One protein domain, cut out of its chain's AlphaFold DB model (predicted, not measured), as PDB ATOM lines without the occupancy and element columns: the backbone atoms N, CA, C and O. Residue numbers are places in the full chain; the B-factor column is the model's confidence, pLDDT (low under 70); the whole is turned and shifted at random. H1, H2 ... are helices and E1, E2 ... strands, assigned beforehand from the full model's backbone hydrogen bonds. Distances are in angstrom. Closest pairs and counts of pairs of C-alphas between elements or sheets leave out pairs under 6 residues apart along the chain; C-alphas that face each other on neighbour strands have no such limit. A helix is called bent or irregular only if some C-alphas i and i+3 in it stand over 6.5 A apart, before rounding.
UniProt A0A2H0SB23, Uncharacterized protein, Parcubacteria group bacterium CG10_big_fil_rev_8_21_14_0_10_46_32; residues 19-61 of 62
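Overview. This is residues 19 to 61 of the 62 residues of an uncharacterized protein of Parcubacteria group bacterium CG10_big_fil_rev_8_21_14_0_10_46_32 (UniProt A0A2H0SB23). A small two-stranded hairpin, E1 and E2, makes one end; E2 leads straight into H1, and H2 folds back loosely beside H1 at the other end. The 43 printed residues hold, in order, E1, E2, H1 and H2, in a mixed class with an antiparallel sheet, E1 - E2. The whole is only just compact, close to loose, with a radius of gyration of the C-alphas of 11.0 A and spans of 27 by 23 by 16 A.

Along the chain. E2 is residues 28 to 32, 13.4 A; E1 is residues 19 to 21, from C-alpha 19 at (-18.088, -14.198, 17.629). H1, residues 33 to 45, 17.7 A, is only just irregular: C-alphas 35 and 38 are 7.0 A apart. H2, residues 51 to 59, 11.6 A, ends at (-12.627, -6.444, 31.225).

Arrangement. In the hairpin E1 and E2, antiparallel at 149 degrees, N 20 and O 29, 2.9 A apart, are within hydrogen-bond range. H1, with residues 40 to 44 alone, only just touches H2, with 3 pairs of C-alphas within 8 A, the closest Phe 40 and His 54, 7.6 A; this helical hairpin runs opposite ways at a shallow tilt of 14 degrees. Every O i to N i+4 pair is within hydrogen-bond range in H2, 7 of 9 in H1. H2 is apart from both strands, E1 from H1.

Size, cuts and confidence. The C-alphas farthest apart, Gly 23 and Lys 61, are 29.1 A apart. The printed part has no cut and no long link. pLDDT is under 70 at residues 22 to 26 and 51 to 61.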
ATOM      1  N   THR A  19     -17.766 -13.764  18.989       78.38
ATOM      2  CA  THR A  19     -18.088 -14.198  17.629       78.38
ATOM      3  C   THR A  19     -16.790 -14.337  16.845       78.38
ATOM      4  O   THR A  19     -16.049 -13.366  16.712       78.38
ATOM      5  N   ILE A  20     -16.493 -15.539  16.355       76.94
ATOM      6  CA  ILE A  20     -15.296 -15.825  15.553       76.94
ATOM      7  C   ILE A  20     -15.740 -16.123  14.128       76.94
ATOM      8  O   ILE A  20     -16.517 -17.048  13.929       76.94
ATOM      9  N   GLY A  21     -15.249 -15.370  13.145       74.56
ATOM     10  CA  GLY A  21     -15.529 -15.607  11.727       74.56
ATOM     11  C   GLY A  21     -14.267 -15.934  10.933       74.56
ATOM     12  O   GLY A  21     -13.203 -15.384  11.219       74.56
ATOM     13  N   TYR A  22     -14.384 -16.797   9.922       65.62
ATOM     14  CA  TYR A  22     -13.327 -17.033   8.933       65.62
ATOM     15  C   TYR A  22     -13.862 -16.719   7.527       65.62
ATOM     16  O   TYR A  22     -14.899 -17.228   7.125       65.62
ATOM     17  N   GLY A  23     -13.189 -15.850   6.767       62.03
ATOM     18  CA  GLY A  23     -13.578 -15.551   5.379       62.03
ATOM     19  C   GLY A  23     -14.825 -14.667   5.180       62.03
ATOM     20  O   GLY A  23     -15.293 -14.546   4.052       62.03
ATOM     21  N   GLY A  24     -15.357 -14.025   6.230       56.78
ATOM     22  CA  GLY A  24     -16.464 -13.055   6.150       56.78
ATOM     23  C   GLY A  24     -17.649 -13.366   7.077       56.78
ATOM     24  O   GLY A  24     -17.603 -14.300   7.874       56.78
ATOM     25  N   MET A  25     -18.729 -12.577   6.966       55.75
ATOM     26  CA  MET A  25     -19.909 -12.583   7.862       55.75
ATOM     27  C   MET A  25     -20.661 -13.934   7.929       55.75
ATOM     28  O   MET A  25     -21.396 -14.190   8.879       55.75
ATOM     29  N   TRP A  26     -20.498 -14.799   6.924       62.66
ATOM     30  CA  TRP A  26     -21.382 -15.948   6.682       62.66
ATOM     31  C   TRP A  26     -20.994 -17.227   7.431       62.66
ATOM     32  O   TRP A  26     -21.821 -18.124   7.557       62.66
ATOM     33  N   THR A  27     -19.770 -17.318   7.956       70.50
ATOM     34  CA  THR A  27     -19.329 -18.466   8.766       70.50
ATOM     35  C   THR A  27     -18.782 -17.972  10.097       70.50
ATOM     36  O   THR A  27     -17.579 -17.944  10.346       70.50
ATOM     37  N   SER A  28     -19.700 -17.493  10.937       77.75
ATOM     38  CA  SER A  28     -19.384 -17.076  12.298       77.75
ATOM     39  C   SER A  28     -19.806 -18.133  13.317       77.75
ATOM     40  O   SER A  28     -20.857 -18.756  13.190       77.75
ATOM     41  N   HIS A  29     -18.958 -18.325  14.320       83.44
ATOM     42  CA  HIS A  29     -19.170 -19.205  15.460       83.44
ATOM     43  C   HIS A  29     -19.311 -18.382  16.735       83.44
ATOM     44  O   HIS A  29     -18.505 -17.481  16.990       83.44
ATOM     45  N   GLU A  30     -20.305 -18.712  17.554       85.75
ATOM     46  CA  GLU A  30     -20.548 -18.060  18.838       85.75
ATOM     47  C   GLU A  30     -19.962 -18.913  19.966       85.75
ATOM     48  O   GLU A  30     -20.359 -20.057  20.197       85.75
ATOM     49  N   LEU A  31     -19.011 -18.355  20.715       86.50
ATOM     50  CA  LEU A  31     -18.368 -19.020  21.842       86.50
ATOM     51  C   LEU A  31     -18.613 -18.262  23.144       86.50
ATOM     52  O   LEU A  31     -18.547 -17.036  23.210       86.50
ATOM     53  N   CYS A  32     -18.832 -19.015  24.223       86.88
ATOM     54  CA  CYS A  32     -18.807 -18.446  25.567       86.88
ATOM     55  C   CYS A  32     -17.364 -18.192  26.023       86.88
ATOM     56  O   CYS A  32     -16.437 -18.901  25.622       86.88
ATOM     57  N   MET A  33     -17.190 -17.264  26.965       81.81
ATOM     58  CA  MET A  33     -15.883 -16.864  27.508       81.81
ATOM     59  C   MET A  33     -15.014 -18.016  28.032       81.81
ATOM     60  O   MET A  33     -13.785 -17.964  28.006       81.81
ATOM     61  N   ARG A  34     -15.640 -19.092  28.522       84.62
ATOM     62  CA  ARG A  34     -14.905 -20.268  29.005       84.62
ATOM     63  C   ARG A  34     -14.330 -21.096  27.858       84.62
ATOM     64  O   ARG A  34     -13.225 -21.610  27.990       84.62
ATOM     65  N   CYS A  35     -15.076 -21.229  26.766       85.81
ATOM     66  CA  CYS A  35     -14.671 -22.005  25.597       85.81
ATOM     67  C   CYS A  35     -13.710 -21.225  24.690       85.81
ATOM     68  O   CYS A  35     -12.888 -21.843  24.024       85.81
ATOM     69  N   SER A  36     -13.758 -19.891  24.708       84.94
ATOM     70  CA  SER A  36     -12.849 -19.039  23.931       84.94
ATOM     71  C   SER A  36     -11.484 -18.798  24.588       84.94
ATOM     72  O   SER A  36     -10.521 -18.481  23.894       84.94
ATOM     73  N   LYS A  37     -11.345 -19.006  25.905       84.31
ATOM     74  CA  LYS A  37     -10.068 -18.895  26.646       84.31
ATOM     75  C   LYS A  37      -8.848 -19.555  25.973       84.31
ATOM     76  O   LYS A  37      -7.828 -18.875  25.848       84.31
ATOM     77  N   PRO A  38      -8.891 -20.840  25.562       86.44
ATOM     78  CA  PRO A  38      -7.745 -21.477  24.911       86.44
ATOM     79  C   PRO A  38      -7.384 -20.806  23.582       86.44
ATOM     80  O   PRO A  38      -6.202 -20.631  23.296       86.44
ATOM     81  N   MET A  39      -8.379 -20.349  22.812       83.75
ATOM     82  CA  MET A  39      -8.137 -19.603  21.575       83.75
ATOM     83  C   MET A  39      -7.485 -18.250  21.857       83.75
ATOM     84  O   MET A  39      -6.508 -17.903  21.204       83.75
ATOM     85  N   PHE A  40      -7.938 -17.516  22.875       81.44
ATOM     86  CA  PHE A  40      -7.295 -16.258  23.261       81.44
ATOM     87  C   PHE A  40      -5.855 -16.436  23.716       81.44
ATOM     88  O   PHE A  40      -4.994 -15.638  23.356       81.44
ATOM     89  N   SER A  41      -5.581 -17.485  24.491       83.81
ATOM     90  CA  SER A  41      -4.217 -17.801  24.910       83.81
ATOM     91  C   SER A  41      -3.323 -18.098  23.703       83.81
ATOM     92  O   SER A  41      -2.194 -17.612  23.653       83.81
ATOM     93  N   PHE A  42      -3.845 -18.815  22.703       87.56
ATOM     94  CA  PHE A  42      -3.155 -19.050  21.438       87.56
ATOM     95  C   PHE A  42      -2.898 -17.744  20.671       87.56
ATOM     96  O   PHE A  42      -1.751 -17.438  20.350       87.56
ATOM     97  N   LEU A  43      -3.930 -16.931  20.441       85.81
ATOM     98  CA  LEU A  43      -3.815 -15.667  19.703       85.81
ATOM     99  C   LEU A  43      -2.814 -14.709  20.360       85.81
ATOM    100  O   LEU A  43      -1.958 -14.147  19.677       85.81
ATOM    101  N   LYS A  44      -2.862 -14.590  21.692       85.06
ATOM    102  CA  LYS A  44      -1.906 -13.796  22.474       85.06
ATOM    103  C   LYS A  44      -0.483 -14.338  22.341       85.06
ATOM    104  O   LYS A  44       0.439 -13.575  22.066       85.06
ATOM    105  N   LYS A  45      -0.292 -15.656  22.483       89.88
ATOM    106  CA  LYS A  45       1.026 -16.304  22.347       89.88
ATOM    107  C   LYS A  45       1.655 -16.037  20.977       89.88
ATOM    108  O   LYS A  45       2.866 -15.851  20.890       89.88
ATOM    109  N   HIS A  46       0.840 -16.002  19.929       91.50
ATOM    110  CA  HIS A  46       1.283 -15.752  18.560       91.50
ATOM    111  C   HIS A  46       1.284 -14.265  18.170       91.50
ATOM    112  O   HIS A  46       1.570 -13.957  17.017       91.50
ATOM    113  N   LYS A  47       1.007 -13.344  19.110       87.06
ATOM    114  CA  LYS A  47       0.922 -11.889  18.872       87.06
ATOM    115  C   LYS A  47      -0.047 -11.518  17.739       87.06
ATOM    116  O   LYS A  47       0.167 -10.545  17.025       87.06
ATOM    117  N   LEU A  48      -1.106 -12.313  17.577       86.06
ATOM    118  CA  LEU A  48      -2.164 -12.097  16.583       86.06
ATOM    119  C   LEU A  48      -3.254 -11.144  17.086       86.06
ATOM    120  O   LEU A  48      -4.118 -10.745  16.316       86.06
ATOM    121  N   ILE A  49      -3.218 -10.816  18.378       83.25
ATOM    122  CA  ILE A  49      -4.068  -9.824  19.034       83.25
ATOM    123  C   ILE A  49      -3.190  -8.952  19.931       83.25
ATOM    124  O   ILE A  49      -2.185  -9.423  20.476       83.25
ATOM    125  N   THR A  50      -3.572  -7.693  20.087       79.00
ATOM    126  CA  THR A  50      -2.917  -6.747  20.996       79.00
ATOM    127  C   THR A  50      -3.335  -6.988  22.452       79.00
ATOM    128  O   THR A  50      -4.377  -7.585  22.733       79.00
ATOM    129  N   GLU A  51      -2.525  -6.517  23.409       69.00
ATOM    130  CA  GLU A  51      -2.893  -6.561  24.834       69.00
ATOM    131  C   GLU A  51      -4.159  -5.736  25.116       69.00
ATOM    132  O   GLU A  51      -4.980  -6.150  25.926       69.00
ATOM    133  N   GLU A  52      -4.391  -4.646  24.377       67.25
ATOM    134  CA  GLU A  52      -5.609  -3.834  24.490       67.25
ATOM    135  C   GLU A  52      -6.864  -4.592  24.035       67.25
ATOM    136  O   GLU A  52      -7.902  -4.540  24.701       67.25
ATOM    137  N   GLU A  53      -6.777  -5.342  22.932       68.31
ATOM    138  CA  GLU A  53      -7.852  -6.234  22.476       68.31
ATOM    139  C   GLU A  53      -8.072  -7.380  23.467       68.31
ATOM    140  O   GLU A  53      -9.211  -7.745  23.755       68.31
ATOM    141  N   HIS A  54      -6.999  -7.899  24.064       65.69
ATOM    142  CA  HIS A  54      -7.085  -8.890  25.130       65.69
ATOM    143  C   HIS A  54      -7.760  -8.322  26.390       65.69
ATOM    144  O   HIS A  54      -8.603  -8.995  26.985       65.69
ATOM    145  N   GLN A  55      -7.441  -7.089  26.794       59.44
ATOM    146  CA  GLN A  55      -8.033  -6.440  27.963       59.44
ATOM    147  C   GLN A  55      -9.504  -6.094  27.758       59.44
ATOM    148  O   GLN A  55     -10.274  -6.333  28.676       59.44
ATOM    149  N   LYS A  56      -9.929  -5.588  26.594       62.16
ATOM    150  CA  LYS A  56     -11.360  -5.308  26.335       62.16
ATOM    151  C   LYS A  56     -12.218  -6.566  26.494       62.16
ATOM    152  O   LYS A  56     -13.252  -6.535  27.146       62.16
ATOM    153  N   ILE A  57     -11.705  -7.694  26.014       62.47
ATOM    154  CA  ILE A  57     -12.344  -9.011  26.098       62.47
ATOM    155  C   ILE A  57     -12.354  -9.566  27.532       62.47
ATOM    156  O   ILE A  57     -13.264 -10.291  27.927       62.47
ATOM    157  N   VAL A  58     -11.323  -9.269  28.327       61.31
ATOM    158  CA  VAL A  58     -11.216  -9.725  29.724       61.31
ATOM    159  C   VAL A  58     -11.975  -8.802  30.693       61.31
ATOM    160  O   VAL A  58     -12.475  -9.292  31.708       61.31
ATOM    161  N   ASN A  59     -12.089  -7.509  30.371       51.19
ATOM    162  CA  ASN A  59     -12.627  -6.444  31.225       51.19
ATOM    163  C   ASN A  59     -14.093  -6.070  30.950       51.19
ATOM    164  O   ASN A  59     -14.652  -5.345  31.762       51.19
ATOM    165  N   GLU A  60     -14.774  -6.642  29.948       51.00
ATOM    166  CA  GLU A  60     -16.261  -6.677  29.905       51.00
ATOM    167  C   GLU A  60     -16.882  -7.456  31.095       51.00
ATOM    168  O   GLU A  60     -18.081  -7.683  31.173       51.00
ATOM    169  N   LYS A  61     -16.056  -7.850  32.071       47.22
ATOM    170  CA  LYS A  61     -16.440  -8.317  33.403       47.22
ATOM    171  C   LYS A  61     -16.631  -7.214  34.459       47.22
ATOM    172  O   LYS A  61     -16.844  -7.584  35.614       47.22
TER     173      LYS A  61